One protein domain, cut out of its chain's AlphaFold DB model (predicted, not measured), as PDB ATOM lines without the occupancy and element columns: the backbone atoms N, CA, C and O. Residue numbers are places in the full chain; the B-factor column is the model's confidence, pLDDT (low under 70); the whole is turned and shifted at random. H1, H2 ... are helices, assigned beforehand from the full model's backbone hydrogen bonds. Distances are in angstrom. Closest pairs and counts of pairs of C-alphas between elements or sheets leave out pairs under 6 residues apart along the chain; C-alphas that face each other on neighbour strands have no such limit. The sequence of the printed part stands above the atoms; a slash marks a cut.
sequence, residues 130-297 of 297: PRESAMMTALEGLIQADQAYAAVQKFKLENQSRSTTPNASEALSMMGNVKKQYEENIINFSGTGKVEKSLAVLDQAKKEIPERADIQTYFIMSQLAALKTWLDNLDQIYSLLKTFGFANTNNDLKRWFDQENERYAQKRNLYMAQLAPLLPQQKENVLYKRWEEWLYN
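What this domain is: This is residues 130 to 297 of the 297 residues of an uncharacterized protein of Haliscomenobacter hydrossis (strain ATCC 27775 / DSM 1100 / LMG 10767 / O) (UniProt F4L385). Picture an elongated bundle of helices side by side, with the long helix H4 through its middle. On one side of H4 lie the long H1 and, nearly end to end in one row, H2 and H3; on the other side H6 runs back along H4, and the shorter H7 packs on both H4 and H6. The tiny H5 sits at the turn from H4 to H6. The printed part has 168 residues with seven named helices, H1 to H7 in order along the chain, and no named strand; the class is all helix. It is compact, with a radius of gyration of the C-alphas of 17.6 A, and spans 56 by 32 by 27 A.

Where its parts are: Find C-alpha 213 at (-57.560, -17.212, 33.782); from there H4, residues 213 to 243, runs 44.5 A to C-alpha 243 at (-17.928, -11.294, 14.494). H1, equally long in residues, covers 130 to 160 over 44.9 A, starting at (-62.158, -29.031, 28.898), with a kink of 30 degrees near residue 138. Then look for H2 at residues 168 to 185, 25.6 A, and H3 at 194 to 208, 21.5 A. H5 is residues 246 to 249, H6 is 251 to 278, 41.5 A, and H7 is 286 to 296, 15.3 A.

How they stand to each other: Start at H4, the hub, which touches four helices. It touches H6 at a shallow tilt of 20 degrees, opposite ways, closest at the C-alphas of Ala 213 and Leu 278, 5.9 A apart. It touches H1 at 18 degrees, the same way, with C-alphas 145 and 226 at 5.2 A. H3 and H4, a hairpin, are closest at C-alphas 199 and 223, 5.7 A. Residues 224 to 231 of H4 touch H7, with C-alphas 228 and 295 at 6.4 A. Farther out, H1 touches H3, opposite ways at 17 degrees, with C-alphas 141 and 198 only 3.8 A apart. H2 and H3 only just touch, only at the corner, with 3 pairs of C-alphas within 8 A. H5 touches H6 only at the corner, while H1 and H6 are apart. Every O i to N i+4 pair is within hydrogen-bond range in H2, H4 and H7; the counts are 25 of 27 in H1, 10 of 11 in H3 and 22 of 24 in H6, and H5 is too short for such a pair.

The domain as a whole: The C-alphas farthest apart, those of Asn 167 and Glu 211, are 56.2 A apart. The printed part has no cut, and no link is long. The mean pLDDT of the printed part is 93.1; look for values under 70 at residues 163 and 297, the latter being the chain's last residue.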
ATOM      1  N   PRO A 130     -62.785 -29.946  29.854       87.50
ATOM      2  CA  PRO A 130     -62.158 -29.031  28.898       87.50
ATOM      3  C   PRO A 130     -60.752 -28.590  29.324       87.50
ATOM      4  O   PRO A 130     -59.900 -28.358  28.472       87.50
ATOM      5  N   ARG A 131     -60.475 -28.523  30.633       89.25
ATOM      6  CA  ARG A 131     -59.133 -28.233  31.162       89.25
ATOM      7  C   ARG A 131     -58.139 -29.310  30.740       89.25
ATOM      8  O   ARG A 131     -57.058 -28.996  30.248       89.25
ATOM      9  N   GLU A 132     -58.500 -30.567  30.955       89.62
ATOM     10  CA  GLU A 132     -57.667 -31.724  30.654       89.62
ATOM     11  C   GLU A 132     -57.463 -31.854  29.139       89.62
ATOM     12  O   GLU A 132     -56.330 -32.052  28.700       89.62
ATOM     13  N   SER A 133     -58.518 -31.635  28.338       91.19
ATOM     14  CA  SER A 133     -58.417 -31.556  26.870       91.19
ATOM     15  C   SER A 133     -57.414 -30.491  26.442       91.19
ATOM     16  O   SER A 133     -56.432 -30.804  25.765       91.19
ATOM     17  N   ALA A 134     -57.597 -29.256  26.917       94.00
ATOM     18  CA  ALA A 134     -56.747 -28.136  26.546       94.00
ATOM     19  C   ALA A 134     -55.288 -28.370  26.951       94.00
ATOM     20  O   ALA A 134     -54.381 -28.074  26.178       94.00
ATOM     21  N   MET A 135     -55.037 -28.954  28.127       94.62
ATOM     22  CA  MET A 135     -53.685 -29.301  28.567       94.62
ATOM     23  C   MET A 135     -53.041 -30.364  27.667       94.62
ATOM     24  O   MET A 135     -51.876 -30.234  27.291       94.62
ATOM     25  N   MET A 136     -53.786 -31.397  27.270       95.50
ATOM     26  CA  MET A 136     -53.275 -32.414  26.346       95.50
ATOM     27  C   MET A 136     -53.105 -31.871  24.921       95.50
ATOM     28  O   MET A 136     -52.238 -32.344  24.184       95.50
ATOM     29  N   THR A 137     -53.893 -30.874  24.507       94.75
ATOM     30  CA  THR A 137     -53.645 -30.108  23.275       94.75
ATOM     31  C   THR A 137     -52.365 -29.294  23.386       94.75
ATOM     32  O   THR A 137     -51.511 -29.394  22.508       94.75
ATOM     33  N   ALA A 138     -52.183 -28.572  24.488       97.38
ATOM     34  CA  ALA A 138     -51.004 -27.756  24.732       97.38
ATOM     35  C   ALA A 138     -49.703 -28.568  24.792       97.38
ATOM     36  O   ALA A 138     -48.663 -28.043  24.396       97.38
ATOM     37  N   LEU A 139     -49.739 -29.827  25.250       97.56
ATOM     38  CA  LEU A 139     -48.525 -30.618  25.480       97.56
ATOM     39  C   LEU A 139     -47.646 -30.760  24.235       97.56
ATOM     40  O   LEU A 139     -46.427 -30.671  24.342       97.56
ATOM     41  N   GLU A 140     -48.242 -30.916  23.050       95.69
ATOM     42  CA  GLU A 140     -47.463 -30.945  21.809       95.69
ATOM     43  C   GLU A 140     -46.684 -29.636  21.622       95.69
ATOM     44  O   GLU A 140     -45.498 -29.663  21.303       95.69
ATOM     45  N   GLY A 141     -47.319 -28.489  21.871       96.81
ATOM     46  CA  GLY A 141     -46.669 -27.187  21.779       96.81
ATOM     47  C   GLY A 141     -45.574 -26.997  22.829       96.81
ATOM     48  O   GLY A 141     -44.508 -26.471  22.508       96.81
ATOM     49  N   LEU A 142     -45.792 -27.470  24.058       98.06
ATOM     50  CA  LEU A 142     -44.792 -27.430  25.132       98.06
ATOM     51  C   LEU A 142     -43.544 -28.253  24.774       98.06
ATOM     52  O   LEU A 142     -42.425 -27.762  24.891       98.06
ATOM     53  N   ILE A 143     -43.733 -29.461  24.233       98.00
ATOM     54  CA  ILE A 143     -42.635 -30.311  23.750       98.00
ATOM     55  C   ILE A 143     -41.824 -29.599  22.660       98.00
ATOM     56  O   ILE A 143     -40.594 -29.636  22.678       98.00
ATOM     57  N   GLN A 144     -42.491 -28.934  21.710       97.75
ATOM     58  CA  GLN A 144     -41.800 -28.195  20.646       97.75
ATOM     59  C   GLN A 144     -40.963 -27.032  21.200       97.75
ATOM     60  O   GLN A 144     -39.845 -26.815  20.729       97.75
ATOM     61  N   ALA A 145     -41.465 -26.317  22.213       97.88
ATOM     62  CA  ALA A 145     -40.713 -25.249  22.871       97.88
ATOM     63  C   ALA A 145     -39.435 -25.784  23.534       97.88
ATOM     64  O   ALA A 145     -38.358 -25.230  23.310       97.88
ATOM     65  N   ASP A 146     -39.521 -26.896  24.268       97.38
ATOM     66  CA  ASP A 146     -38.352 -27.493  24.928       97.38
ATOM     67  C   ASP A 146     -37.323 -28.018  23.919       97.38
ATOM     68  O   ASP A 146     -36.114 -27.837  24.089       97.38
ATOM     69  N   GLN A 147     -37.788 -28.641  22.832       97.06
ATOM     70  CA  GLN A 147     -36.915 -29.105  21.754       97.06
ATOM     71  C   GLN A 147     -36.207 -27.942  21.049       97.06
ATOM     72  O   GLN A 147     -35.017 -28.056  20.741       97.06
ATOM     73  N   ALA A 148     -36.909 -26.829  20.807       97.69
ATOM     74  CA  ALA A 148     -36.301 -25.612  20.282       97.69
ATOM     75  C   ALA A 148     -35.242 -25.079  21.248       97.69
ATOM     76  O   ALA A 148     -34.101 -24.865  20.840       97.69
ATOM     77  N   TYR A 149     -35.584 -24.933  22.531       96.75
ATOM     78  CA  TYR A 149     -34.665 -24.441  23.554       96.75
ATOM     79  C   TYR A 149     -33.387 -25.281  23.614       96.75
ATOM     80  O   TYR A 149     -32.286 -24.742  23.493       96.75
ATOM     81  N   ALA A 150     -33.517 -26.607  23.703       95.31
ATOM     82  CA  ALA A 150     -32.375 -27.515  23.729       95.31
ATOM     83  C   ALA A 150     -31.485 -27.374  22.479       95.31
ATOM     84  O   ALA A 150     -30.257 -27.349  22.595       95.31
ATOM     85  N   ALA A 151     -32.083 -27.235  21.292       94.81
ATOM     86  CA  ALA A 151     -31.342 -27.033  20.049       94.81
ATOM     87  C   ALA A 151     -30.592 -25.691  20.033       94.81
ATOM     88  O   ALA A 151     -29.415 -25.652  19.669       94.81
ATOM     89  N   VAL A 152     -31.235 -24.604  20.479       93.94
ATOM     90  CA  VAL A 152     -30.615 -23.271  20.561       93.94
ATOM     91  C   VAL A 152     -29.465 -23.248  21.567       93.94
ATOM     92  O   VAL A 152     -28.409 -22.689  21.268       93.94
ATOM     93  N   GLN A 153     -29.615 -23.888  22.732       93.06
ATOM     94  CA  GLN A 153     -28.531 -23.972  23.717       93.06
ATOM     95  C   GLN A 153     -27.357 -24.812  23.210       93.06
ATOM     96  O   GLN A 153     -26.201 -24.424  23.377       93.06
ATOM     97  N   LYS A 154     -27.634 -25.939  22.544       92.06
ATOM     98  CA  LYS A 154     -26.589 -26.759  21.921       92.06
ATOM     99  C   LYS A 154     -25.793 -25.949  20.895       92.06
ATOM    100  O   LYS A 154     -24.567 -25.924  20.961       92.06
ATOM    101  N   PHE A 155     -26.483 -25.238  20.007       88.19
ATOM    102  CA  PHE A 155     -25.848 -24.378  19.010       88.19
ATOM    103  C   PHE A 155     -24.981 -23.280  19.649       88.19
ATOM    104  O   PHE A 155     -23.851 -23.049  19.217       88.19
ATOM    105  N   LYS A 156     -25.462 -22.651  20.728       88.12
ATOM    106  CA  LYS A 156     -24.702 -21.651  21.492       88.12
ATOM    107  C   LYS A 156     -23.364 -22.197  21.981       88.12
ATOM    108  O   LYS A 156     -22.326 -21.576  21.751       88.12
ATOM    109  N   LEU A 157     -23.384 -23.370  22.612       87.62
ATOM    110  CA  LEU A 157     -22.188 -24.034  23.138       87.62
ATOM    111  C   LEU A 157     -21.209 -24.425  22.018       87.62
ATOM    112  O   LEU A 157     -19.999 -24.214  22.131       87.62
ATOM    113  N   GLU A 158     -21.727 -24.949  20.906       86.81
ATOM    114  CA  GLU A 158     -20.923 -25.315  19.733       86.81
ATOM    115  C   GLU A 158     -20.233 -24.102  19.094       86.81
ATOM    116  O   GLU A 158     -19.116 -24.219  18.594       86.81
ATOM    117  N   ASN A 159     -20.853 -22.921  19.125       81.38
ATOM    118  CA  ASN A 159     -20.227 -21.701  18.614       81.38
ATOM    119  C   ASN A 159     -19.219 -21.092  19.588       81.38
ATOM    120  O   ASN A 159     -18.177 -20.609  19.150       81.38
ATOM    121  N   GLN A 160     -19.500 -21.125  20.893       82.44
ATOM    122  CA  GLN A 160     -18.599 -20.593  21.923       82.44
ATOM    123  C   GLN A 160     -17.286 -21.375  22.039       82.44
ATOM    124  O   GLN A 160     -16.262 -20.807  22.398       82.44
ATOM    125  N   SER A 161     -17.305 -22.670  21.728       80.50
ATOM    126  CA  SER A 161     -16.130 -23.550  21.802       80.50
ATOM    127  C   SER A 161     -15.183 -23.448  20.598       80.50
ATOM    128  O   SER A 161     -14.155 -24.127  20.564       80.50
ATOM    129  N   ARG A 162     -15.483 -22.601  19.603       77.50
ATOM    130  CA  ARG A 162     -14.630 -22.430  18.418       77.50
ATOM    131  C   ARG A 162     -13.415 -21.559  18.727       77.50
ATOM    132  O   ARG A 162     -13.546 -20.428  19.180       77.50
ATOM    133  N   SER A 163     -12.229 -22.073  18.403       66.50
ATOM    134  CA  SER A 163     -10.941 -21.416  18.663       66.50
ATOM    135  C   SER A 163     -10.351 -20.661  17.467       66.50
ATOM    136  O   SER A 163      -9.333 -19.990  17.619       66.50
ATOM    137  N   THR A 164     -10.939 -20.773  16.272       75.38
ATOM    138  CA  THR A 164     -10.391 -20.189  15.038       75.38
ATOM    139  C   THR A 164     -11.387 -19.257  14.366       75.38
ATOM    140  O   THR A 164     -12.537 -19.631  14.136       75.38
ATOM    141  N   THR A 165     -10.927 -18.062  13.996       79.44
ATOM    142  CA  THR A 165     -11.699 -17.125  13.178       79.44
ATOM    143  C   THR A 165     -11.826 -17.676  11.752       79.44
ATOM    144  O   THR A 165     -10.794 -17.898  11.115       79.44
ATOM    145  N   PRO A 166     -13.047 -17.917  11.243       86.75
ATOM    146  CA  PRO A 166     -13.237 -18.413   9.884       86.75
ATOM    147  C   PRO A 166     -12.848 -17.348   8.854       86.75
ATOM    148  O   PRO A 166     -12.993 -16.147   9.094       86.75
ATOM    149  N   ASN A 167     -12.401 -17.783   7.675       90.00
ATOM    150  CA  ASN A 167     -12.268 -16.884   6.529       90.00
ATOM    151  C   ASN A 167     -13.652 -16.485   5.969       90.00
ATOM    152  O   ASN A 167     -14.684 -17.019   6.375       90.00
ATOM    153  N   ALA A 168     -13.698 -15.555   5.009       88.19
ATOM    154  CA  ALA A 168     -14.962 -15.020   4.487       88.19
ATOM    155  C   ALA A 168     -15.893 -16.086   3.868       88.19
ATOM    156  O   ALA A 168     -17.107 -16.024   4.058       88.19
ATOM    157  N   SER A 169     -15.338 -17.073   3.155       91.25
ATOM    158  CA  SER A 169     -16.118 -18.158   2.540       91.25
ATOM    159  C   SER A 169     -16.695 -19.098   3.603       91.25
ATOM    160  O   SER A 169     -17.882 -19.430   3.587       91.25
ATOM    161  N   GLU A 170     -15.874 -19.464   4.587       91.94
ATOM    162  CA  GLU A 170     -16.282 -20.286   5.730       91.94
ATOM    163  C   GLU A 170     -17.349 -19.591   6.578       91.94
ATOM    164  O   GLU A 170     -18.338 -20.220   6.955       91.94
ATOM    165  N   ALA A 171     -17.195 -18.289   6.828       92.31
ATOM    166  CA  ALA A 171     -18.164 -17.481   7.557       92.31
ATOM    167  C   ALA A 171     -19.518 -17.433   6.831       92.31
ATOM    168  O   ALA A 171     -20.567 -17.568   7.463       92.31
ATOM    169  N   LEU A 172     -19.515 -17.291   5.502       93.69
ATOM    170  CA  LEU A 172     -20.742 -17.275   4.705       93.69
ATOM    171  C   LEU A 172     -21.450 -18.640   4.727       93.69
ATOM    172  O   LEU A 172     -22.660 -18.707   4.950       93.69
ATOM    173  N   SER A 173     -20.692 -19.728   4.565       93.06
ATOM    174  CA  SER A 173     -21.204 -21.100   4.689       93.06
ATOM    175  C   SER A 173     -21.789 -21.358   6.082       93.06
ATOM    176  O   SER A 173     -22.892 -21.895   6.224       93.06
ATOM    177  N   MET A 174     -21.100 -20.887   7.124       92.12
ATOM    178  CA  MET A 174     -21.573 -20.973   8.499       92.12
ATOM    179  C   MET A 174     -22.900 -20.235   8.677       92.12
ATOM    180  O   MET A 174     -23.836 -20.835   9.195       92.12
ATOM    181  N   MET A 175     -23.029 -18.997   8.191       94.12
ATOM    182  CA  MET A 175     -24.294 -18.253   8.248       94.12
ATOM    183  C   MET A 175     -25.436 -18.952   7.501       94.12
ATOM    184  O   MET A 175     -26.576 -18.907   7.963       94.12
ATOM    185  N   GLY A 176     -25.147 -19.648   6.398       94.19
ATOM    186  CA  GLY A 176     -26.125 -20.509   5.726       94.19
ATOM    187  C   GLY A 176     -26.647 -21.627   6.636       94.19
ATOM    188  O   GLY A 176     -27.856 -21.839   6.734       94.19
ATOM    189  N   ASN A 177     -25.752 -22.292   7.371       92.56
ATOM    190  CA  ASN A 177     -26.135 -23.312   8.352       92.56
ATOM    191  C   ASN A 177     -26.898 -22.719   9.543       92.56
ATOM    192  O   ASN A 177     -27.887 -23.311   9.976       92.56
ATOM    193  N   VAL A 178     -26.485 -21.545  10.038       93.69
ATOM    194  CA  VAL A 178     -27.198 -20.820  11.104       93.69
ATOM    195  C   VAL A 178     -28.634 -20.534  10.681       93.69
ATOM    196  O   VAL A 178     -29.563 -20.839  11.421       93.69
ATOM    197  N   LYS A 179     -28.830 -20.016   9.464       95.25
ATOM    198  CA  LYS A 179     -30.162 -19.735   8.930       95.25
ATOM    199  C   LYS A 179     -31.017 -21.001   8.829       95.25
ATOM    200  O   LYS A 179     -32.168 -20.982   9.246       95.25
ATOM    201  N   LYS A 180     -30.453 -22.117   8.357       94.06
ATOM    202  CA  LYS A 180     -31.169 -23.402   8.299       94.06
ATOM    203  C   LYS A 180     -31.610 -23.881   9.689       94.06
ATOM    204  O   LYS A 180     -32.741 -24.325   9.857       94.06
ATOM    205  N   GLN A 181     -30.730 -23.788  10.686       94.25
ATOM    206  CA  GLN A 181     -31.066 -24.165  12.063       94.25
ATOM    207  C   GLN A 181     -32.099 -23.222  12.686       94.25
ATOM    208  O   GLN A 181     -32.976 -23.682  13.418       94.25
ATOM    209  N   TYR A 182     -32.020 -21.926  12.384       96.12
ATOM    210  CA  TYR A 182     -33.044 -20.958  12.760       96.12
ATOM    211  C   TYR A 182     -34.402 -21.344  12.162       96.12
ATOM    212  O   TYR A 182     -35.386 -21.423  12.887       96.12
ATOM    213  N   GLU A 183     -34.458 -21.667  10.870       95.56
ATOM    214  CA  GLU A 183     -35.702 -22.040  10.187       95.56
ATOM    215  C   GLU A 183     -36.327 -23.335  10.729       95.56
ATOM    216  O   GLU A 183     -37.551 -23.453  10.816       95.56
ATOM    217  N   GLU A 184     -35.503 -24.308  11.119       95.94
ATOM    218  CA  GLU A 184     -35.981 -25.547  11.736       95.94
ATOM    219  C   GLU A 184     -36.542 -25.310  13.146       95.94
ATOM    220  O   GLU A 184     -37.578 -25.865  13.510       95.94
ATOM    221  N   ASN A 185     -35.861 -24.505  13.964       97.00
ATOM    222  CA  ASN A 185     -36.171 -24.407  15.391       97.00
ATOM    223  C   ASN A 185     -37.077 -23.229  15.746       97.00
ATOM    224  O   ASN A 185     -37.811 -23.319  16.724       97.00
ATOM    225  N   ILE A 186     -37.052 -22.148  14.971       97.44
ATOM    226  CA  ILE A 186     -37.765 -20.910  15.278       97.44
ATOM    227  C   ILE A 186     -38.986 -20.757  14.374       97.44
ATOM    228  O   ILE A 186     -40.104 -21.058  14.792       97.44
ATOM    229  N   ILE A 187     -38.781 -20.327  13.129       94.31
ATOM    230  CA  ILE A 187     -39.856 -20.037  12.179       94.31
ATOM    231  C   ILE A 187     -39.381 -20.253  10.745       94.31
ATOM    232  O   ILE A 187     -38.264 -19.906  10.379       94.31
ATOM    233  N   ASN A 188     -40.267 -20.780   9.906       89.81
ATOM    234  CA  ASN A 188     -40.052 -20.906   8.471       89.81
ATOM    235  C   ASN A 188     -41.349 -20.628   7.702       89.81
ATOM    236  O   ASN A 188     -42.419 -20.500   8.294       89.81
ATOM    237  N   PHE A 189     -41.257 -20.553   6.372       82.62
ATOM    238  CA  PHE A 189     -42.401 -20.240   5.507       82.62
ATOM    239  C   PHE A 189     -43.552 -21.250   5.621       82.62
ATOM    240  O   PHE A 189     -44.712 -20.879   5.485       82.62
ATOM    241  N   SER A 190     -43.245 -22.519   5.906       84.56
ATOM    242  CA  SER A 190     -44.261 -23.553   6.122       84.56
ATOM    243  C   SER A 190     -44.897 -23.526   7.517       84.56
ATOM    244  O   SER A 190     -45.777 -24.338   7.785       84.56
ATOM    245  N   GLY A 191     -44.451 -22.644   8.420       84.56
ATOM    246  CA  GLY A 191     -44.921 -22.606   9.809       84.56
ATOM    247  C   GLY A 191     -44.539 -23.849  10.622       84.56
ATOM    248  O   GLY A 191     -45.154 -24.128  11.644       84.56
ATOM    249  N   THR A 192     -43.543 -24.618  10.171       89.94
ATOM    250  CA  THR A 192     -43.116 -25.873  10.819       89.94
ATOM    251  C   THR A 192     -41.963 -25.680  11.800       89.94
ATOM    252  O   THR A 192     -41.540 -26.645  12.433       89.94
ATOM    253  N   GLY A 193     -41.458 -24.449  11.936       95.31
ATOM    254  CA  GLY A 193     -40.456 -24.104  12.938       95.31
ATOM    255  C   GLY A 193     -40.983 -24.416  14.337       95.31
ATOM    256  O   GLY A 193     -42.142 -24.122  14.636       95.31
ATOM    257  N   LYS A 194     -40.164 -25.049  15.182       97.69
ATOM    258  CA  LYS A 194     -40.622 -25.591  16.475       97.69
ATOM    259  C   LYS A 194     -41.243 -24.518  17.383       97.69
ATOM    260  O   LYS A 194     -42.321 -24.750  17.928       97.69
ATOM    261  N   VAL A 195     -40.641 -23.327  17.490       98.06
ATOM    262  CA  VAL A 195     -41.236 -22.197  18.236       98.06
ATOM    263  C   VAL A 195     -42.558 -21.762  17.608       98.06
ATOM    264  O   VAL A 195     -43.553 -21.682  18.319       98.06
ATOM    265  N   GLU A 196     -42.622 -21.533  16.295       96.88
ATOM    266  CA  GLU A 196     -43.871 -21.114  15.641       96.88
ATOM    267  C   GLU A 196     -45.002 -22.133  15.838       96.88
ATOM    268  O   GLU A 196     -46.129 -21.766  16.180       96.88
ATOM    269  N   LYS A 197     -44.687 -23.425  15.708       96.56
ATOM    270  CA  LYS A 197     -45.628 -24.513  15.967       96.56
ATOM    271  C   LYS A 197     -46.075 -24.529  17.429       96.56
ATOM    272  O   LYS A 197     -47.265 -24.688  17.693       96.56
ATOM    273  N   SER A 198     -45.147 -24.339  18.368       97.81
ATOM    274  CA  SER A 198     -45.457 -24.223  19.797       97.81
ATOM    275  C   SER A 198     -46.474 -23.115  20.060       97.81
ATOM    276  O   SER A 198     -47.518 -23.361  20.663       97.81
ATOM    277  N   LEU A 199     -46.214 -21.918  19.528       97.88
ATOM    278  CA  LEU A 199     -47.088 -20.760  19.680       97.88
ATOM    279  C   LEU A 199     -48.493 -21.025  19.128       97.88
ATOM    280  O   LEU A 199     -49.472 -20.761  19.825       97.88
ATOM    281  N   ALA A 200     -48.587 -21.599  17.924       96.56
ATOM    282  CA  ALA A 200     -49.860 -21.918  17.283       96.56
ATOM    283  C   ALA A 200     -50.672 -22.966  18.063       96.56
ATOM    284  O   ALA A 200     -51.881 -22.805  18.240       96.56
ATOM    285  N   VAL A 201     -50.018 -24.022  18.559       96.81
ATOM    286  CA  VAL A 201     -50.671 -25.068  19.363       96.81
ATOM    287  C   VAL A 201     -51.160 -24.510  20.700       96.81
ATOM    288  O   VAL A 201     -52.282 -24.802  21.110       96.81
ATOM    289  N   LEU A 202     -50.363 -23.670  21.364       97.50
ATOM    290  CA  LEU A 202     -50.761 -23.030  22.621       97.50
ATOM    291  C   LEU A 202     -51.910 -22.034  22.411       97.50
ATOM    292  O   LEU A 202     -52.843 -22.008  23.212       97.50
ATOM    293  N   ASP A 203     -51.915 -21.276  21.311       96.38
ATOM    294  CA  ASP A 203     -53.053 -20.420  20.955       96.38
ATOM    295  C   ASP A 203     -54.318 -21.232  20.657       96.38
ATOM    296  O   ASP A 203     -55.420 -20.788  20.979       96.38
ATOM    297  N   GLN A 204     -54.187 -22.433  20.088       95.44
ATOM    298  CA  GLN A 204     -55.322 -23.335  19.908       95.44
ATOM    299  C   GLN A 204     -55.841 -23.871  21.249       95.44
ATOM    300  O   GLN A 204     -57.042 -23.795  21.495       95.44
ATOM    301  N   ALA A 205     -54.956 -24.335  22.134       95.19
ATOM    302  CA  ALA A 205     -55.329 -24.821  23.463       95.19
ATOM    303  C   ALA A 205     -56.044 -23.742  24.295       95.19
ATOM    304  O   ALA A 205     -57.033 -24.022  24.966       95.19
ATOM    305  N   LYS A 206     -55.609 -22.481  24.197       94.06
ATOM    306  CA  LYS A 206     -56.267 -21.341  24.855       94.06
ATOM    307  C   LYS A 206     -57.713 -21.143  24.399       94.06
ATOM    308  O   LYS A 206     -58.553 -20.773  25.214       94.06
ATOM    309  N   LYS A 207     -58.033 -21.398  23.128       92.88
ATOM    310  CA  LYS A 207     -59.410 -21.265  22.617       92.88
ATOM    311  C   LYS A 207     -60.358 -22.321  23.184       92.88
ATOM    312  O   LYS A 207     -61.558 -22.080  23.206       92.88
ATOM    313  N   GLU A 208     -59.843 -23.459  23.651       89.94
ATOM    314  CA  GLU A 208     -60.659 -24.512  24.270       89.94
ATOM    315  C   GLU A 208     -61.158 -24.121  25.677       89.94
ATOM    316  O   GLU A 208     -62.133 -24.691  26.160       89.94
ATOM    317  N   ILE A 209     -60.518 -23.145  26.339       89.69
ATOM    318  CA  ILE A 209     -60.774 -22.785  27.748       89.69
ATOM    319  C   ILE A 209     -60.706 -21.263  28.018       89.69
ATOM    320  O   ILE A 209     -59.925 -20.815  28.868       89.69
ATOM    321  N   PRO A 210     -61.505 -20.427  27.332       87.00
ATOM    322  CA  PRO A 210     -61.388 -18.965  27.412       87.00
ATOM    323  C   PRO A 210     -61.611 -18.395  28.825       87.00
ATOM    324  O   PRO A 210     -60.966 -17.421  29.195       87.00
ATOM    325  N   GLU A 211     -62.457 -19.032  29.638       87.31
ATOM    326  CA  GLU A 211     -62.892 -18.512  30.947       87.31
ATOM    327  C   GLU A 211     -61.926 -18.817  32.112       87.31
ATOM    328  O   GLU A 211     -62.157 -18.406  33.248       87.31
ATOM    329  N   ARG A 212     -60.851 -19.578  31.874       86.62
ATOM    330  CA  ARG A 212     -59.945 -20.069  32.927       86.62
ATOM    331  C   ARG A 212     -58.651 -19.271  32.977       86.62
ATOM    332  O   ARG A 212     -57.643 -19.674  32.397       86.62
ATOM    333  N   ALA A 213     -58.687 -18.139  33.680       86.38
ATOM    334  CA  ALA A 213     -57.560 -17.212  33.782       86.38
ATOM    335  C   ALA A 213     -56.258 -17.875  34.272       86.38
ATOM    336  O   ALA A 213     -55.182 -17.548  33.775       86.38
ATOM    337  N   ASP A 214     -56.346 -18.847  35.183       85.25
ATOM    338  CA  ASP A 214     -55.216 -19.631  35.694       85.25
ATOM    339  C   ASP A 214     -54.494 -20.404  34.576       85.25
ATOM    340  O   ASP A 214     -53.277 -20.288  34.402       85.25
ATOM    341  N   ILE A 215     -55.248 -21.140  33.758       88.81
ATOM    342  CA  ILE A 215     -54.676 -21.950  32.675       88.81
ATOM    343  C   ILE A 215     -54.256 -21.067  31.494       88.81
ATOM    344  O   ILE A 215     -53.206 -21.297  30.894       88.81
ATOM    345  N   GLN A 216     -55.022 -20.014  31.191       92.19
ATOM    346  CA  GLN A 216     -54.640 -19.004  30.197       92.19
ATOM    347  C   GLN A 216     -53.288 -18.374  30.544       92.19
ATOM    348  O   GLN A 216     -52.416 -18.262  29.680       92.19
ATOM    349  N   THR A 217     -53.085 -18.024  31.818       92.44
ATOM    350  CA  THR A 217     -51.819 -17.471  32.312       92.44
ATOM    351  C   THR A 217     -50.682 -18.462  32.087       92.44
ATOM    352  O   THR A 217     -49.650 -18.087  31.535       92.44
ATOM    353  N   TYR A 218     -50.879 -19.740  32.427       92.06
ATOM    354  CA  TYR A 218     -49.882 -20.785  32.188       92.06
ATOM    355  C   TYR A 218     -49.506 -20.932  30.703       92.06
ATOM    356  O   TYR A 218     -48.319 -20.970  30.361       92.06
ATOM    357  N   PHE A 219     -50.492 -20.966  29.802       95.50
ATOM    358  CA  PHE A 219     -50.229 -21.069  28.367       95.50
ATOM    359  C   PHE A 219     -49.505 -19.838  27.823       95.50
ATOM    360  O   PHE A 219     -48.540 -19.996  27.079       95.50
ATOM    361  N   ILE A 220     -49.886 -18.629  28.238       96.50
ATOM    362  CA  ILE A 220     -49.196 -17.407  27.806       96.50
ATOM    363  C   ILE A 220     -47.763 -17.358  28.339       96.50
ATOM    364  O   ILE A 220     -46.850 -17.047  27.579       96.50
ATOM    365  N   MET A 221     -47.519 -17.729  29.598       94.81
ATOM    366  CA  MET A 221     -46.150 -17.838  30.118       94.81
ATOM    367  C   MET A 221     -45.310 -18.842  29.321       94.81
ATOM    368  O   MET A 221     -44.143 -18.584  29.039       94.81
ATOM    369  N   SER A 222     -45.912 -19.955  28.897       96.38
ATOM    370  CA  SER A 222     -45.245 -20.946  28.045       96.38
ATOM    371  C   SER A 222     -44.925 -20.382  26.651       96.38
ATOM    372  O   SER A 222     -43.831 -20.598  26.130       96.38
ATOM    373  N   GLN A 223     -45.832 -19.588  26.068       98.31
ATOM    374  CA  GLN A 223     -45.590 -18.867  24.810       98.31
ATOM    375  C   GLN A 223     -44.443 -17.853  24.949       98.31
ATOM    376  O   GLN A 223     -43.581 -17.766  24.075       98.31
ATOM    377  N   LEU A 224     -44.387 -17.120  26.065       97.50
ATOM    378  CA  LEU A 224     -43.302 -16.179  26.355       97.50
ATOM    379  C   LEU A 224     -41.956 -16.893  26.552       97.50
ATOM    380  O   LEU A 224     -40.936 -16.396  26.079       97.50
ATOM    381  N   ALA A 225     -41.936 -18.087  27.153       96.06
ATOM    382  CA  ALA A 225     -40.730 -18.913  27.245       96.06
ATOM    383  C   ALA A 225     -40.226 -19.367  25.860       96.06
ATOM    384  O   ALA A 225     -39.026 -19.298  25.572       96.06
ATOM    385  N   ALA A 226     -41.136 -19.757  24.961       97.81
ATOM    386  CA  ALA A 226     -40.790 -20.067  23.573       97.81
ATOM    387  C   ALA A 226     -40.235 -18.830  22.838       97.81
ATOM    388  O   ALA A 226     -39.243 -18.925  22.111       97.81
ATOM    389  N   LEU A 227     -40.796 -17.641  23.085       97.94
ATOM    390  CA  LEU A 227     -40.243 -16.387  22.565       97.94
ATOM    391  C   LEU A 227     -38.887 -16.024  23.173       97.94
ATOM    392  O   LEU A 227     -38.042 -15.483  22.464       97.94
ATOM    393  N   LYS A 228     -38.623 -16.346  24.441       96.62
ATOM    394  CA  LYS A 228     -37.290 -16.150  25.025       96.62
ATOM    395  C   LYS A 228     -36.234 -16.978  24.290       96.62
ATOM    396  O   LYS A 228     -35.146 -16.479  24.026       96.62
ATOM    397  N   THR A 229     -36.587 -18.198  23.883       96.69
ATOM    398  CA  THR A 229     -35.730 -19.043  23.031       96.69
ATOM    399  C   THR A 229     -35.473 -18.405  21.662       96.69
ATOM    400  O   THR A 229     -34.356 -18.476  21.149       96.69
ATOM    401  N   TRP A 230     -36.487 -17.763  21.072       97.75
ATOM    402  CA  TRP A 230     -36.330 -16.995  19.834       97.75
ATOM    403  C   TRP A 230     -35.333 -15.845  20.029       97.75
ATOM    404  O   TRP A 230     -34.361 -15.763  19.277       97.75
ATOM    405  N   LEU A 231     -35.520 -15.016  21.061       97.31
ATOM    406  CA  LEU A 231     -34.610 -13.910  21.385       97.31
ATOM    407  C   LEU A 231     -33.163 -14.396  21.550       97.31
ATOM    408  O   LEU A 231     -32.267 -13.888  20.881       97.31
ATOM    409  N   ASP A 232     -32.952 -15.459  22.332       94.81
ATOM    410  CA  ASP A 232     -31.623 -16.044  22.542       94.81
ATOM    411  C   ASP A 232     -30.958 -16.496  21.233       94.81
ATOM    412  O   ASP A 232     -29.729 -16.490  21.121       94.81
ATOM    413  N   ASN A 233     -31.739 -16.927  20.239       96.00
ATOM    414  CA  ASN A 233     -31.218 -17.286  18.923       96.00
ATOM    415  C   ASN A 233     -30.862 -16.039  18.095       96.00
ATOM    416  O   ASN A 233     -29.794 -16.000  17.483       96.00
ATOM    417  N   LEU A 234     -31.708 -15.001  18.122       96.62
ATOM    418  CA  LEU A 234     -31.432 -13.723  17.457       96.62
ATOM    419  C   LEU A 234     -30.160 -13.069  18.003       96.62
ATOM    420  O   LEU A 234     -29.320 -12.641  17.212       96.62
ATOM    421  N   ASP A 235     -29.952 -13.068  19.317       94.75
ATOM    422  CA  ASP A 235     -28.738 -12.516  19.927       94.75
ATOM    423  C   ASP A 235     -27.476 -13.244  19.453       94.75
ATOM    424  O   ASP A 235     -26.457 -12.623  19.130       94.75
ATOM    425  N   GLN A 236     -27.549 -14.572  19.343       93.50
ATOM    426  CA  GLN A 236     -26.458 -15.377  18.799       93.50
ATOM    427  C   GLN A 236     -26.192 -15.045  17.330       93.50
ATOM    428  O   GLN A 236     -25.038 -14.830  16.953       93.50
ATOM    429  N   ILE A 237     -27.241 -14.959  16.508       95.38
ATOM    430  CA  ILE A 237     -27.130 -14.569  15.099       95.38
ATOM    431  C   ILE A 237     -26.478 -13.192  14.985       95.38
ATOM    432  O   ILE A 237     -25.534 -13.019  14.216       95.38
ATOM    433  N   TYR A 238     -26.929 -12.220  15.774       95.25
ATOM    434  CA  TYR A 238     -26.391 -10.866  15.754       95.25
ATOM    435  C   TYR A 238     -24.916 -10.822  16.164       95.25
ATOM    436  O   TYR A 238     -24.104 -10.158  15.511       95.25
ATOM    437  N   SER A 239     -24.538 -11.583  17.193       92.81
ATOM    438  CA  SER A 239     -23.142 -11.738  17.609       92.81
ATOM    439  C   SER A 239     -22.275 -12.316  16.485       92.81
ATOM    440  O   SER A 239     -21.165 -11.830  16.244       92.81
ATOM    441  N   LEU A 240     -22.779 -13.307  15.743       92.62
ATOM    442  CA  LEU A 240     -22.078 -13.887  14.594       92.62
ATOM    443  C   LEU A 240     -21.973 -12.898  13.428       92.62
ATOM    444  O   LEU A 240     -20.891 -12.730  12.869       92.62
ATOM    445  N   LEU A 241     -23.049 -12.171  13.111       94.06
ATOM    446  CA  LEU A 241     -23.034 -11.118  12.091       94.06
ATOM    447  C   LEU A 241     -21.994 -10.037  12.402       94.06
ATOM    448  O   LEU A 241     -21.325  -9.556  11.486       94.06
ATOM    449  N   LYS A 242     -21.832  -9.663  13.677       93.06
ATOM    450  CA  LYS A 242     -20.769  -8.747  14.116       93.06
ATOM    451  C   LYS A 242     -19.388  -9.367  13.978       93.06
ATOM    452  O   LYS A 242     -18.511  -8.753  13.380       93.06
ATOM    453  N   THR A 243     -19.213 -10.579  14.498       90.88
ATOM    454  CA  THR A 243     -17.928 -11.294  14.494       90.88
ATOM    455  C   THR A 243     -17.392 -11.489  13.078       90.88
ATOM    456  O   THR A 243     -16.200 -11.326  12.841       90.88
ATOM    457  N   PHE A 244     -18.270 -11.783  12.118       91.12
ATOM    458  CA  PHE A 244     -17.902 -11.977  10.715       91.12
ATOM    459  C   PHE A 244     -17.908 -10.684   9.887       91.12
ATOM    460  O   PHE A 244     -17.660 -10.723   8.686       91.12
ATOM    461  N   GLY A 245     -18.222  -9.532  10.490       90.94
ATOM    462  CA  GLY A 245     -18.308  -8.244   9.793       90.94
ATOM    463  C   GLY A 245     -19.514  -8.097   8.853       90.94
ATOM    464  O   GLY A 245     -19.660  -7.065   8.196       90.94
ATOM    465  N   PHE A 246     -20.408  -9.085   8.793       94.38
ATOM    466  CA  PHE A 246     -21.584  -9.097   7.919       94.38
ATOM    467  C   PHE A 246     -22.673  -8.106   8.323       94.38
ATOM    468  O   PHE A 246     -23.433  -7.685   7.456       94.38
ATOM    469  N   ALA A 247     -22.703  -7.660   9.582       91.19
ATOM    470  CA  ALA A 247     -23.660  -6.655  10.052       91.19
ATOM    471  C   ALA A 247     -23.644  -5.353   9.218       91.19
ATOM    472  O   ALA A 247     -24.683  -4.711   9.082       91.19
ATOM    473  N   ASN A 248     -22.486  -4.994   8.644       90.62
ATOM    474  CA  ASN A 248     -22.308  -3.791   7.820       90.62
ATOM    475  C   ASN A 248     -21.972  -4.089   6.350       90.62
ATOM    476  O   ASN A 248     -22.032  -3.188   5.520       90.62
ATOM    477  N   THR A 249     -21.569  -5.322   6.026       92.19
ATOM    478  CA  THR A 249     -21.038  -5.670   4.694       92.19
ATOM    479  C   THR A 249     -21.952  -6.586   3.885       92.19
ATOM    480  O   THR A 249     -21.810  -6.651   2.667       92.19
ATOM    481  N   ASN A 250     -22.911  -7.271   4.521       94.69
ATOM    482  CA  ASN A 250     -23.840  -8.175   3.848       94.69
ATOM    483  C   ASN A 250     -25.292  -7.718   4.063       94.69
ATOM    484  O   ASN A 250     -25.942  -8.065   5.051       94.69
ATOM    485  N   ASN A 251     -25.797  -6.933   3.107       95.31
ATOM    486  CA  ASN A 251     -27.126  -6.322   3.184       95.31
ATOM    487  C   ASN A 251     -28.267  -7.347   3.251       95.31
ATOM    488  O   ASN A 251     -29.279  -7.072   3.892       95.31
ATOM    489  N   ASP A 252     -28.120  -8.514   2.620       95.69
ATOM    490  CA  ASP A 252     -29.175  -9.531   2.600       95.69
ATOM    491  C   ASP A 252     -29.289 -10.250   3.946       95.69
ATOM    492  O   ASP A 252     -30.395 -10.397   4.468       95.69
ATOM    493  N   LEU A 253     -28.158 -10.631   4.553       95.44
ATOM    494  CA  LEU A 253     -28.149 -11.203   5.902       95.44
ATOM    495  C   LEU A 253     -28.650 -10.200   6.941       95.44
ATOM    496  O   LEU A 253     -29.432 -10.569   7.817       95.44
ATOM    497  N   LYS A 254     -28.242  -8.930   6.823       95.19
ATOM    498  CA  LYS A 254     -28.725  -7.871   7.709       95.19
ATOM    499  C   LYS A 254     -30.238  -7.680   7.575       95.19
ATOM    500  O   LYS A 254     -30.936  -7.674   8.580       95.19
ATOM    501  N   ARG A 255     -30.751  -7.567   6.344       96.75
ATOM    502  CA  ARG A 255     -32.188  -7.400   6.084       96.75
ATOM    503  C   ARG A 255     -32.995  -8.573   6.632       96.75
ATOM    504  O   ARG A 255     -34.032  -8.349   7.243       96.75
ATOM    505  N   TRP A 256     -32.522  -9.800   6.420       96.12
ATOM    506  CA  TRP A 256     -33.154 -10.992   6.981       96.12
ATOM    507  C   TRP A 256     -33.207 -10.926   8.514       96.12
ATOM    508  O   TRP A 256     -34.280 -11.092   9.084       96.12
ATOM    509  N   PHE A 257     -32.092 -10.607   9.176       97.00
ATOM    510  CA  PHE A 257     -32.062 -10.450  10.632       97.00
ATOM    511  C   PHE A 257     -33.034  -9.368  11.128       97.00
ATOM    512  O   PHE A 257     -33.800  -9.617  12.056       97.00
ATOM    513  N   ASP A 258     -33.042  -8.188  10.498       96.62
ATOM    514  CA  ASP A 258     -33.922  -7.081  10.888       96.62
ATOM    515  C   ASP A 258     -35.409  -7.477  10.774       96.62
ATOM    516  O   ASP A 258     -36.198  -7.185  11.673       96.62
ATOM    517  N   GLN A 259     -35.785  -8.191   9.703       96.88
ATOM    518  CA  GLN A 259     -37.147  -8.704   9.502       96.88
ATOM    519  C   GLN A 259     -37.554  -9.704  10.588       96.88
ATOM    520  O   GLN A 259     -38.669  -9.647  11.105       96.88
ATOM    521  N   GLU A 260     -36.662 -10.624  10.943       96.62
ATOM    522  CA  GLU A 260     -36.935 -11.617  11.978       96.62
ATOM    523  C   GLU A 260     -37.017 -10.987  13.375       96.62
ATOM    524  O   GLU A 260     -37.883 -11.356  14.171       96.62
ATOM    525  N   ASN A 261     -36.192  -9.976  13.652       96.94
ATOM    526  CA  ASN A 261     -36.264  -9.208  14.891       96.94
ATOM    527  C   ASN A 261     -37.582  -8.419  15.011       96.94
ATOM    528  O   ASN A 261     -38.186  -8.361  16.084       96.94
ATOM    529  N   GLU A 262     -38.079  -7.854  13.907       97.75
ATOM    530  CA  GLU A 262     -39.389  -7.196  13.877       97.75
ATOM    531  C   GLU A 262     -40.531  -8.190  14.147       97.75
ATOM    532  O   GLU A 262     -41.408  -7.920  14.973       97.75
ATOM    533  N   ARG A 263     -40.503  -9.371  13.512       96.62
ATOM    534  CA  ARG A 263     -41.493 -10.440  13.750       96.62
ATOM    535  C   ARG A 263     -41.513 -10.891  15.205       96.62
ATOM    536  O   ARG A 263     -42.591 -11.028  15.791       96.62
ATOM    537  N   TYR A 264     -40.335 -11.086  15.795       97.56
ATOM    538  CA  TYR A 264     -40.197 -11.375  17.218       97.56
ATOM    539  C   TYR A 264     -40.860 -10.282  18.071       97.56
ATOM    540  O   TYR A 264     -41.705 -10.591  18.914       97.56
ATOM    541  N   ALA A 265     -40.548  -9.006  17.818       97.88
ATOM    542  CA  ALA A 265     -41.090  -7.887  18.585       97.88
ATOM    543  C   ALA A 265     -42.624  -7.815  18.508       97.88
ATOM    544  O   ALA A 265     -43.282  -7.576  19.524       97.88
ATOM    545  N   GLN A 266     -43.212  -8.079  17.335       97.75
ATOM    546  CA  GLN A 266     -44.667  -8.140  17.160       97.75
ATOM    547  C   GLN A 266     -45.299  -9.242  18.027       97.75
ATOM    548  O   GLN A 266     -46.247  -8.969  18.768       97.75
ATOM    549  N   LYS A 267     -44.752 -10.466  17.999       97.50
ATOM    550  CA  LYS A 267     -45.252 -11.592  18.814       97.50
ATOM    551  C   LYS A 267     -45.046 -11.360  20.311       97.50
ATOM    552  O   LYS A 267     -45.956 -11.615  21.098       97.50
ATOM    553  N   ARG A 268     -43.890 -10.823  20.713       97.88
ATOM    554  CA  ARG A 268     -43.610 -10.441  22.104       97.88
ATOM    555  C   ARG A 268     -44.652  -9.454  22.613       97.88
ATOM    556  O   ARG A 268     -45.254  -9.686  23.658       97.88
ATOM    557  N   ASN A 269     -44.890  -8.376  21.869       97.88
ATOM    558  CA  ASN A 269     -45.854  -7.353  22.262       97.88
ATOM    559  C   ASN A 269     -47.277  -7.930  22.348       97.88
ATOM    560  O   ASN A 269     -48.002  -7.610  23.289       97.88
ATOM    561  N   LEU A 270     -47.655  -8.814  21.416       97.81
ATOM    562  CA  LEU A 270     -48.944  -9.509  21.425       97.81
ATOM    563  C   LEU A 270     -49.144 -10.330  22.706       97.81
ATOM    564  O   LEU A 270     -50.135 -10.130  23.407       97.81
ATOM    565  N   TYR A 271     -48.224 -11.240  23.037       97.94
ATOM    566  CA  TYR A 271     -48.406 -12.121  24.195       97.94
ATOM    567  C   TYR A 271     -48.227 -11.392  25.527       97.94
ATOM    568  O   TYR A 271     -48.962 -11.674  26.472       97.94
ATOM    569  N   MET A 272     -47.352 -10.384  25.596       97.81
ATOM    570  CA  MET A 272     -47.289  -9.496  26.759       97.81
ATOM    571  C   MET A 272     -48.613  -8.743  26.952       97.81
ATOM    572  O   MET A 272     -49.115  -8.663  28.069       97.81
ATOM    573  N   ALA A 273     -49.236  -8.230  25.887       97.50
ATOM    574  CA  ALA A 273     -50.540  -7.574  25.994       97.50
ATOM    575  C   ALA A 273     -51.649  -8.527  26.472       97.50
ATOM    576  O   ALA A 273     -52.539  -8.096  27.199       97.50
ATOM    577  N   GLN A 274     -51.576  -9.812  26.111       96.62
ATOM    578  CA  GLN A 274     -52.515 -10.837  26.578       96.62
ATOM    579  C   GLN A 274     -52.265 -11.274  28.029       96.62
ATOM    580  O   GLN A 274     -53.218 -11.626  28.717       96.62
ATOM    581  N   LEU A 275     -51.017 -11.234  28.514       95.62
ATOM    582  CA  LEU A 275     -50.689 -11.578  29.902       95.62
ATOM    583  C   LEU A 275     -51.233 -10.539  30.892       95.62
ATOM    584  O   LEU A 275     -51.784 -10.905  31.926       95.62
ATOM    585  N   ALA A 276     -51.084  -9.247  30.581       95.81
ATOM    586  CA  ALA A 276     -51.448  -8.151  31.483       95.81
ATOM    587  C   ALA A 276     -52.862  -8.266  32.099       95.81
ATOM    588  O   ALA A 276     -52.964  -8.183  33.321       95.81
ATOM    589  N   PRO A 277     -53.955  -8.467  31.334       95.69
ATOM    590  CA  PRO A 277     -55.301  -8.528  31.910       95.69
ATOM    591  C   PRO A 277     -55.555  -9.762  32.787       95.69
ATOM    592  O   PRO A 277     -56.532  -9.765  33.530       95.69
ATOM    593  N   LEU A 278     -54.707 -10.795  32.719       92.44
ATOM    594  CA  LEU A 278     -54.855 -12.012  33.522       92.44
ATOM    595  C   LEU A 278     -54.201 -11.906  34.903       92.44
ATOM    596  O   LEU A 278     -54.433 -12.754  35.761       92.44
ATOM    597  N   LEU A 279     -53.376 -10.880  35.126       91.38
ATOM    598  CA  LEU A 279     -52.612 -10.725  36.356       91.38
ATOM    599  C   LEU A 279     -53.235  -9.677  37.291       91.38
ATOM    600  O   LEU A 279     -53.656  -8.605  36.839       91.38
ATOM    601  N   PRO A 280     -53.212  -9.906  38.618       90.38
ATOM    602  CA  PRO A 280     -53.510  -8.862  39.592       90.38
ATOM    603  C   PRO A 280     -52.583  -7.664  39.388       90.38
ATOM    604  O   PRO A 280     -51.381  -7.849  39.215       90.38
ATOM    605  N   GLN A 281     -53.119  -6.442  39.434       91.31
ATOM    606  CA  GLN A 281     -52.365  -5.199  39.176       91.31
ATOM    607  C   GLN A 281     -51.771  -5.099  37.754       91.31
ATOM    608  O   GLN A 281     -51.014  -4.178  37.456       91.31
ATOM    609  N   GLN A 282     -52.158  -6.003  36.850       94.06
ATOM    610  CA  GLN A 282     -51.831  -5.973  35.428       94.06
ATOM    611  C   GLN A 282     -50.325  -5.821  35.155       94.06
ATOM    612  O   GLN A 282     -49.536  -6.677  35.547       94.06
ATOM    613  N   LYS A 283     -49.910  -4.731  34.494       95.25
ATOM    614  CA  LYS A 283     -48.506  -4.463  34.146       95.25
ATOM    615  C   LYS A 283     -47.615  -4.181  35.356       95.25
ATOM    616  O   LYS A 283     -46.404  -4.350  35.273       95.25
ATOM    617  N   GLU A 284     -48.201  -3.788  36.486       93.94
ATOM    618  CA  GLU A 284     -47.445  -3.563  37.721       93.94
ATOM    619  C   GLU A 284     -47.097  -4.865  38.446       93.94
ATOM    620  O   GLU A 284     -46.255  -4.861  39.347       93.94
ATOM    621  N   ASN A 285     -47.701  -5.983  38.034       92.44
ATOM    622  CA  ASN A 285     -47.428  -7.290  38.603       92.44
ATOM    623  C   ASN A 285     -45.947  -7.676  38.448       92.44
ATOM    624  O   ASN A 285     -45.357  -7.529  37.377       92.44
ATOM    625  N   VAL A 286     -45.364  -8.252  39.502       89.94
ATOM    626  CA  VAL A 286     -43.961  -8.703  39.516       89.94
ATOM    627  C   VAL A 286     -43.669  -9.693  38.386       89.94
ATOM    628  O   VAL A 286     -42.616  -9.618  37.758       89.94
ATOM    629  N   LEU A 287     -44.607 -10.595  38.086       88.06
ATOM    630  CA  LEU A 287     -44.460 -11.568  37.008       88.06
ATOM    631  C   LEU A 287     -44.436 -10.897  35.631       88.06
ATOM    632  O   LEU A 287     -43.633 -11.280  34.784       88.06
ATOM    633  N   TYR A 288     -45.273  -9.876  35.422       93.31
ATOM    634  CA  TYR A 288     -45.275  -9.098  34.183       93.31
ATOM    635  C   TYR A 288     -43.938  -8.387  33.978       93.31
ATOM    636  O   TYR A 288     -43.304  -8.550  32.937       93.31
ATOM    637  N   LYS A 289     -43.481  -7.653  35.000       92.00
ATOM    638  CA  LYS A 289     -42.209  -6.917  34.971       92.00
ATOM    639  C   LYS A 289     -41.017  -7.832  34.729       92.00
ATOM    640  O   LYS A 289     -40.119  -7.476  33.978       92.00
ATOM    641  N   ARG A 290     -41.029  -9.034  35.305       91.12
ATOM    642  CA  ARG A 290     -39.975 -10.028  35.081       91.12
ATOM    643  C   ARG A 290     -39.923 -10.507  33.628       91.12
ATOM    644  O   ARG A 290     -38.840 -10.641  33.070       91.12
ATOM    645  N   TRP A 291     -41.074 -10.742  32.999       93.44
ATOM    646  CA  TRP A 291     -41.117 -11.071  31.571       93.44
ATOM    647  C   TRP A 291     -40.704  -9.898  30.684       93.44
ATOM    648  O   TRP A 291     -40.031 -10.109  29.678       93.44
ATOM    649  N   GLU A 292     -41.071  -8.673  31.055       94.56
ATOM    650  CA  GLU A 292     -40.601  -7.466  30.378       94.56
ATOM    651  C   GLU A 292     -39.073  -7.355  30.459       94.56
ATOM    652  O   GLU A 292     -38.408  -7.226  29.437       94.56
ATOM    653  N   GLU A 293     -38.491  -7.538  31.642       92.50
ATOM    654  CA  GLU A 293     -37.040  -7.535  31.824       92.50
ATOM    655  C   GLU A 293     -36.342  -8.589  30.952       92.50
ATOM    656  O   GLU A 293     -35.325  -8.292  30.333       92.50
ATOM    657  N   TRP A 294     -36.891  -9.802  30.865       90.62
ATOM    658  CA  TRP A 294     -36.296 -10.905  30.104       90.62
ATOM    659  C   TRP A 294     -36.446 -10.816  28.585       90.62
ATOM    660  O   TRP A 294     -35.733 -11.528  27.881       90.62
ATOM    661  N   LEU A 295     -37.405 -10.042  28.074       93.19
ATOM    662  CA  LEU A 295     -37.744 -10.005  26.643       93.19
ATOM    663  C   LEU A 295     -37.430  -8.656  25.974       93.19
ATOM    664  O   LEU A 295     -37.619  -8.502  24.761       93.19
ATOM    665  N   TYR A 296     -37.021  -7.655  26.749       89.00
ATOM    666  CA  TYR A 296     -36.664  -6.327  26.245       89.00
ATOM    667  C   TYR A 296     -35.189  -5.974  26.458       89.00
ATOM    668  O   TYR A 296     -34.725  -5.022  25.830       89.00
ATOM    669  N   ASN A 297     -34.476  -6.740  27.288       69.38
ATOM    670  CA  ASN A 297     -33.038  -6.618  27.522       69.38
ATOM    671  C   ASN A 297     -32.295  -7.827  26.957       69.38
ATOM    672  O   ASN A 297     -31.129  -7.624  26.554       69.38
TER     673      ASN A 297